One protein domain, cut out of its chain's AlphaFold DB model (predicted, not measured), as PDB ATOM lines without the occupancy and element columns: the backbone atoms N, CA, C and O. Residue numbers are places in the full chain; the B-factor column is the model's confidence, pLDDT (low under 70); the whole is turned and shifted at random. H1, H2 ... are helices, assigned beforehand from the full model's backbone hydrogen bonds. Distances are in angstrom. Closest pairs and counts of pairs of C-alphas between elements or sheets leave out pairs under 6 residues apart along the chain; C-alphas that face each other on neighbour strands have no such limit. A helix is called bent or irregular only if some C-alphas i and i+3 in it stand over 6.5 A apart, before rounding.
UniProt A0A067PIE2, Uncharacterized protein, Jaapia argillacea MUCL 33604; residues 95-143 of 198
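What this domain is: This is residues 95 to 143 of the 198 residues of an uncharacterized protein of Jaapia argillacea MUCL 33604 (UniProt A0A067PIE2). Two longer helices, H1 and H4, meet near their first residues in a wide corner, and the chain between them makes a loop: from H1 through short H2 to H3 at the far end, then back along residues 122 to 128 to H4. H2 sits between H1 and H3, with H4 to one side, and residues 139 to 143 fold back from H4 toward Phe 113 and Leu 114. The printed part has 49 residues with four named helices, in the order H1, H2, H3, H4, and no named strand; the class is all helix. It is compact, with a radius of gyration of the C-alphas of 10.0 A, and the C-alphas span 26 by 18 by 16 A.

How they stand to each other: H1, residues 95 to 104, touches H4, residues 129 to 138; the closest C-alphas, of Ala 95 and Lys 130, are 4.9 A apart. Their lines stand at a steep tilt of 60 degrees, and they run opposite ways. H2, residues 110 to 113, is close to H1 but not clearly touching, with the closest C-alphas, of Ile 102 and Tyr 110, 6.7 A apart. H2 is likewise close to H4 but not clearly touching; the closest C-alphas, of Tyr 110 and Leu 132, are 6.8 A apart. H3, residues 116 to 121, is close to H2 but not clearly touching, with the C-alphas of Thr 111 and Leu 119, the closest, 7.4 A apart. H3 is apart from H1 and from H4. In H4 every O i to N i+4 pair is within hydrogen-bond range, in H1 5 of 6 are, and H2 is too short for such a pair; in H3 0 of 2 are, while 3 of its 3 O i to N i+3 pairs are within range.

Where its parts are: H1 begins at C-alpha 95, at (169.109, 200.297, 168.145), and measures 14.5 A from first to last C-alpha. H2 runs from Tyr 110 to Phe 113; it is neither bent nor irregular, but only just: C-alphas 110 and 113 are 6.1 A apart. H3 runs from Asp 116 to Ser 121 over 9.4 A, ending with C-alpha 121 at (157.775, 183.543, 160.482). H4 measures 14.4 A and ends at C-alpha 138, at (170.525, 188.108, 161.927).

The domain as a whole: The two C-alphas farthest apart, those of Phe 104 and Ser 121, are 26.4 A apart. The printed part runs from residue 95 to 143 and has no cut. The links from H1 to H2 and from H2 to H3 are tight, and the link from H3 to H4 is short. The mean pLDDT of the printed part is 90.3, with a mean of 77 in H3, and no printed residue is under 70.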
ATOM      1  N   ALA A  95     170.207 200.347 167.181       97.19
ATOM      2  CA  ALA A  95     169.109 200.297 168.145       97.19
ATOM      3  C   ALA A  95     168.644 201.700 168.585       97.19
ATOM      4  O   ALA A  95     167.442 201.919 168.706       97.19
ATOM      5  N   ASP A  96     169.569 202.645 168.770       97.38
ATOM      6  CA  ASP A  96     169.229 204.023 169.144       97.38
ATOM      7  C   ASP A  96     168.493 204.730 168.000       97.38
ATOM      8  O   ASP A  96     167.412 205.273 168.208       97.38
ATOM      9  N   GLU A  97     168.989 204.604 166.765       97.00
ATOM     10  CA  GLU A  97     168.295 205.146 165.594       97.00
ATOM     11  C   GLU A  97     166.894 204.545 165.456       97.00
ATOM     12  O   GLU A  97     165.938 205.286 165.280       97.00
ATOM     13  N   PHE A  98     166.715 203.226 165.610       97.38
ATOM     14  CA  PHE A  98     165.380 202.615 165.600       97.38
ATOM     15  C   PHE A  98     164.452 203.171 166.688       97.38
ATOM     16  O   PHE A  98     163.244 203.259 166.456       97.38
ATOM     17  N   SER A  99     164.994 203.541 167.851       96.19
ATOM     18  CA  SER A  99     164.239 204.203 168.919       96.19
ATOM     19  C   SER A  99     163.776 205.608 168.515       96.19
ATOM     20  O   SER A  99     162.684 206.025 168.899       96.19
ATOM     21  N   ASP A 100     164.549 206.323 167.706       96.12
ATOM     22  CA  ASP A 100     164.129 207.616 167.157       96.12
ATOM     23  C   ASP A 100     163.108 207.428 166.025       96.12
ATOM     24  O   ASP A 100     162.074 208.095 165.971       96.12
ATOM     25  N   LEU A 101     163.337 206.449 165.143       96.00
ATOM     26  CA  LEU A 101     162.444 206.165 164.016       96.00
ATOM     27  C   LEU A 101     161.036 205.784 164.471       96.00
ATOM     28  O   LEU A 101     160.054 206.190 163.846       96.00
ATOM     29  N   ILE A 102     160.914 205.006 165.548       95.69
ATOM     30  CA  ILE A 102     159.604 204.638 166.086       95.69
ATOM     31  C   ILE A 102     158.856 205.869 166.626       95.69
ATOM     32  O   ILE A 102     157.634 205.957 166.483       95.69
ATOM     33  N   HIS A 103     159.585 206.854 167.164       94.19
ATOM     34  CA  HIS A 103     159.010 208.115 167.613       94.19
ATOM     35  C   HIS A 103     158.452 208.919 166.431       94.19
ATOM     36  O   HIS A 103     157.294 209.333 166.469       94.19
ATOM     37  N   PHE A 104     159.212 209.026 165.337       93.81
ATOM     38  CA  PHE A 104     158.777 209.705 164.108       93.81
ATOM     39  C   PHE A 104     157.593 209.013 163.429       93.81
ATOM     40  O   PHE A 104     156.690 209.666 162.909       93.81
ATOM     41  N   ALA A 105     157.542 207.679 163.481       91.81
ATOM     42  CA  ALA A 105     156.400 206.911 162.994       91.81
ATOM     43  C   ALA A 105     155.122 207.116 163.831       91.81
ATOM     44  O   ALA A 105     154.053 206.667 163.411       91.81
ATOM     45  N   SER A 106     155.209 207.765 165.002       91.56
ATOM     46  CA  SER A 106     154.080 208.011 165.913       91.56
ATOM     47  C   SER A 106     153.281 206.742 166.238       91.56
ATOM     48  O   SER A 106     152.057 206.762 166.362       91.56
ATOM     49  N   THR A 107     153.973 205.609 166.358       89.56
ATOM     50  CA  THR A 107     153.374 204.298 166.621       89.56
ATOM     51  C   THR A 107     154.198 203.557 167.663       89.56
ATOM     52  O   THR A 107     155.415 203.662 167.651       89.56
ATOM     53  N   PRO A 108     153.581 202.783 168.567       88.25
ATOM     54  CA  PRO A 108     154.323 202.006 169.555       88.25
ATOM     55  C   PRO A 108     154.906 200.699 168.989       88.25
ATOM     56  O   PRO A 108     155.575 199.966 169.715       88.25
ATOM     57  N   SER A 109     154.617 200.353 167.728       92.81
ATOM     58  CA  SER A 109     154.915 199.025 167.182       92.81
ATOM     59  C   SER A 109     156.159 198.992 166.296       92.81
ATOM     60  O   SER A 109     156.154 199.509 165.183       92.81
ATOM     61  N   TYR A 110     157.190 198.263 166.727       93.44
ATOM     62  CA  TYR A 110     158.411 198.032 165.939       93.44
ATOM     63  C   TYR A 110     158.204 197.095 164.739       93.44
ATOM     64  O   TYR A 110     159.051 197.015 163.852       93.44
ATOM     65  N   THR A 111     157.070 196.395 164.666       93.31
ATOM     66  CA  THR A 111     156.748 195.506 163.540       93.31
ATOM     67  C   THR A 111     156.546 196.244 162.218       93.31
ATOM     68  O   THR A 111     156.661 195.617 161.168       93.31
ATOM     69  N   ILE A 112     156.306 197.563 162.237       93.50
ATOM     70  CA  ILE A 112     156.160 198.383 161.021       93.50
ATOM     71  C   ILE A 112     157.408 198.339 160.133       93.50
ATOM     72  O   ILE A 112     157.308 198.489 158.918       93.50
ATOM     73  N   PHE A 113     158.580 198.122 160.738       94.62
ATOM     74  CA  PHE A 113     159.858 198.061 160.040       94.62
ATOM     75  C   PHE A 113     160.093 196.697 159.391       94.62
ATOM     76  O   PHE A 113     161.006 196.566 158.584       94.62
ATOM     77  N   LEU A 114     159.278 195.685 159.701       93.88
ATOM     78  CA  LEU A 114     159.429 194.322 159.199       93.88
ATOM     79  C   LEU A 114     158.467 194.036 158.046       93.88
ATOM     80  O   LEU A 114     157.302 194.434 158.078       93.88
ATOM     81  N   GLN A 115     158.926 193.325 157.020       91.12
ATOM     82  CA  GLN A 115     158.094 192.892 155.897       91.12
ATOM     83  C   GLN A 115     156.932 192.007 156.371       91.12
ATOM     84  O   GLN A 115     157.073 191.240 157.320       91.12
ATOM     85  N   ASP A 116     155.794 192.033 155.670       85.56
ATOM     86  CA  ASP A 116     154.612 191.243 156.063       85.56
ATOM     87  C   ASP A 116     154.913 189.736 156.160       85.56
ATOM     88  O   ASP A 116     154.407 189.039 157.037       85.56
ATOM     89  N   LYS A 117     155.806 189.233 155.296       79.62
ATOM     90  CA  LYS A 117     156.253 187.832 155.307       79.62
ATOM     91  C   LYS A 117     157.047 187.471 156.567       79.62
ATOM     92  O   LYS A 117     156.947 186.342 157.040       79.62
ATOM     93  N   ALA A 118     157.801 188.422 157.122       76.94
ATOM     94  CA  ALA A 118     158.578 188.236 158.346       76.94
ATOM     95  C   ALA A 118     157.669 188.073 159.572       76.94
ATOM     96  O   ALA A 118     157.962 187.273 160.463       76.94
ATOM     97  N   LEU A 119     156.529 188.777 159.587       75.56
ATOM     98  CA  LEU A 119     155.558 188.730 160.686       75.56
ATOM     99  C   LEU A 119     154.959 187.334 160.887       75.56
ATOM    100  O   LEU A 119     154.643 186.972 162.012       75.56
ATOM    101  N   ALA A 120     154.835 186.543 159.819       74.19
ATOM    102  CA  ALA A 120     154.327 185.175 159.902       74.19
ATOM    103  C   ALA A 120     155.385 184.158 160.372       74.19
ATOM    104  O   ALA A 120     155.033 183.073 160.830       74.19
ATOM    105  N   SER A 121     156.674 184.481 160.231       70.50
ATOM    106  CA  SER A 121     157.775 183.543 160.482       70.50
ATOM    107  C   SER A 121     158.314 183.631 161.915       70.50
ATOM    108  O   SER A 121     158.698 182.620 162.504       70.50
ATOM    109  N   TYR A 122     158.295 184.824 162.515       70.00
ATOM    110  CA  TYR A 122     158.800 185.032 163.869       70.00
ATOM    111  C   TYR A 122     157.721 184.815 164.929       70.00
ATOM    112  O   TYR A 122     156.710 185.508 164.967       70.00
ATOM    113  N   LYS A 123     157.988 183.889 165.858       70.50
ATOM    114  CA  LYS A 123     157.133 183.642 167.034       70.50
ATOM    115  C   LYS A 123     157.120 184.813 168.024       70.50
ATOM    116  O   LYS A 123     156.188 184.934 168.811       70.50
ATOM    117  N   THR A 124     158.158 185.643 168.003       73.88
ATOM    118  CA  THR A 124     158.334 186.795 168.893       73.88
ATOM    119  C   THR A 124     158.501 188.056 168.067       73.88
ATOM    120  O   THR A 124     159.512 188.234 167.388       73.88
ATOM    121  N   HIS A 125     157.504 188.933 168.141       85.81
ATOM    122  CA  HIS A 125     157.574 190.267 167.563       85.81
ATOM    123  C   HIS A 125     158.495 191.165 168.402       85.81
ATOM    124  O   HIS A 125     158.491 191.052 169.632       85.81
ATOM    125  N   PRO A 126     159.270 192.066 167.772       91.56
ATOM    126  CA  PRO A 126     160.103 193.003 168.508       91.56
ATOM    127  C   PRO A 126     159.231 193.958 169.326       91.56
ATOM    128  O   PRO A 126     158.342 194.621 168.793       91.56
ATOM    129  N   THR A 127     159.508 194.038 170.624       92.06
ATOM    130  CA  THR A 127     158.870 194.987 171.551       92.06
ATOM    131  C   THR A 127     159.785 196.158 171.898       92.06
ATOM    132  O   THR A 127     159.328 197.152 172.453       92.06
ATOM    133  N   THR A 128     161.074 196.057 171.563       95.12
ATOM    134  CA  THR A 128     162.089 197.084 171.822       95.12
ATOM    135  C   THR A 128     162.965 197.310 170.591       95.12
ATOM    136  O   THR A 128     163.170 196.390 169.790       95.12
ATOM    137  N   ALA A 129     163.550 198.504 170.477       96.44
ATOM    138  CA  ALA A 129     164.469 198.843 169.391       96.44
ATOM    139  C   ALA A 129     165.690 197.904 169.339       96.44
ATOM    140  O   ALA A 129     166.101 197.473 168.265       96.44
ATOM    141  N   LYS A 130     166.200 197.487 170.507       96.44
ATOM    142  CA  LYS A 130     167.283 196.501 170.611       96.44
ATOM    143  C   LYS A 130     166.878 195.142 170.041       96.44
ATOM    144  O   LYS A 130     167.596 194.589 169.218       96.44
ATOM    145  N   THR A 131     165.705 194.627 170.424       94.62
ATOM    146  CA  THR A 131     165.208 193.350 169.878       94.62
ATOM    147  C   THR A 131     164.946 193.424 168.375       94.62
ATOM    148  O   THR A 131     165.181 192.445 167.678       94.62
ATOM    149  N   LEU A 132     164.491 194.575 167.860       95.25
ATOM    150  CA  LEU A 132     164.336 194.783 166.420       95.25
ATOM    151  C   LEU A 132     165.694 194.727 165.714       95.25
ATOM    152  O   LEU A 132     165.830 194.002 164.731       95.25
ATOM    153  N   HIS A 133     166.684 195.453 166.234       96.00
ATOM    154  CA  HIS A 133     168.031 195.468 165.678       96.00
ATOM    155  C   HIS A 133     168.638 194.061 165.645       96.00
ATOM    156  O   HIS A 133     169.083 193.631 164.593       96.00
ATOM    157  N   GLU A 134     168.557 193.300 166.741       94.75
ATOM    158  CA  GLU A 134     169.071 191.923 166.806       94.75
ATOM    159  C   GLU A 134     168.379 190.969 165.813       94.75
ATOM    160  O   GLU A 134     169.021 190.071 165.267       94.75
ATOM    161  N   ILE A 135     167.071 191.132 165.571       93.06
ATOM    162  CA  ILE A 135     166.333 190.331 164.577       93.06
ATOM    163  C   ILE A 135     166.820 190.665 163.164       93.06
ATOM    164  O   ILE A 135     167.113 189.761 162.385       93.06
ATOM    165  N   VAL A 136     166.921 191.955 162.848       94.00
ATOM    166  CA  VAL A 136     167.310 192.450 161.520       94.00
ATOM    167  C   VAL A 136     168.803 192.235 161.245       94.00
ATOM    168  O   VAL A 136     169.191 192.024 160.105       94.00
ATOM    169  N   GLU A 137     169.652 192.232 162.269       94.69
ATOM    170  CA  GLU A 137     171.077 191.913 162.147       94.69
ATOM    171  C   GLU A 137     171.297 190.446 161.758       94.69
ATOM    172  O   GLU A 137     172.177 190.139 160.956       94.69
ATOM    173  N   ARG A 138     170.474 189.532 162.291       92.62
ATOM    174  CA  ARG A 138     170.525 188.108 161.927       92.62
ATOM    175  C   ARG A 138     169.986 187.841 160.530       92.62
ATOM    176  O   ARG A 138     170.469 186.927 159.869       92.62
ATOM    177  N   ASP A 139     168.968 188.591 160.124       91.56
ATOM    178  CA  ASP A 139     168.308 188.432 158.836       91.56
ATOM    179  C   ASP A 139     167.863 189.805 158.281       91.56
ATOM    180  O   ASP A 139     166.741 190.265 158.543       91.56
ATOM    181  N   PRO A 140     168.750 190.490 157.528       92.06
ATOM    182  CA  PRO A 140     168.484 191.823 156.982       92.06
ATOM    183  C   PRO A 140     167.342 191.867 155.962       92.06
ATOM    184  O   PRO A 140     166.738 192.926 155.761       92.06
ATOM    185  N   ASP A 141     167.008 190.726 155.349       91.06
ATOM    186  CA  ASP A 141     165.939 190.614 154.352       91.06
ATOM    187  C   ASP A 141     164.551 190.814 154.977       91.06
ATOM    188  O   ASP A 141     163.580 191.091 154.269       91.06
ATOM    189  N   LEU A 142     164.436 190.719 156.305       92.38
ATOM    190  CA  LEU A 142     163.187 190.961 157.026       92.38
ATOM    191  C   LEU A 142     162.832 192.443 157.105       92.38
ATOM    192  O   LEU A 142     161.660 192.764 157.313       92.38
ATOM    193  N   LEU A 143     163.804 193.345 156.961       94.25
ATOM    194  CA  LEU A 143     163.569 194.781 157.046       94.25
ATOM    195  C   LEU A 143     162.824 195.287 155.798       94.25
ATOM    196  O   LEU A 143     163.044 194.849 154.663       94.25
TER     197      LEU A 143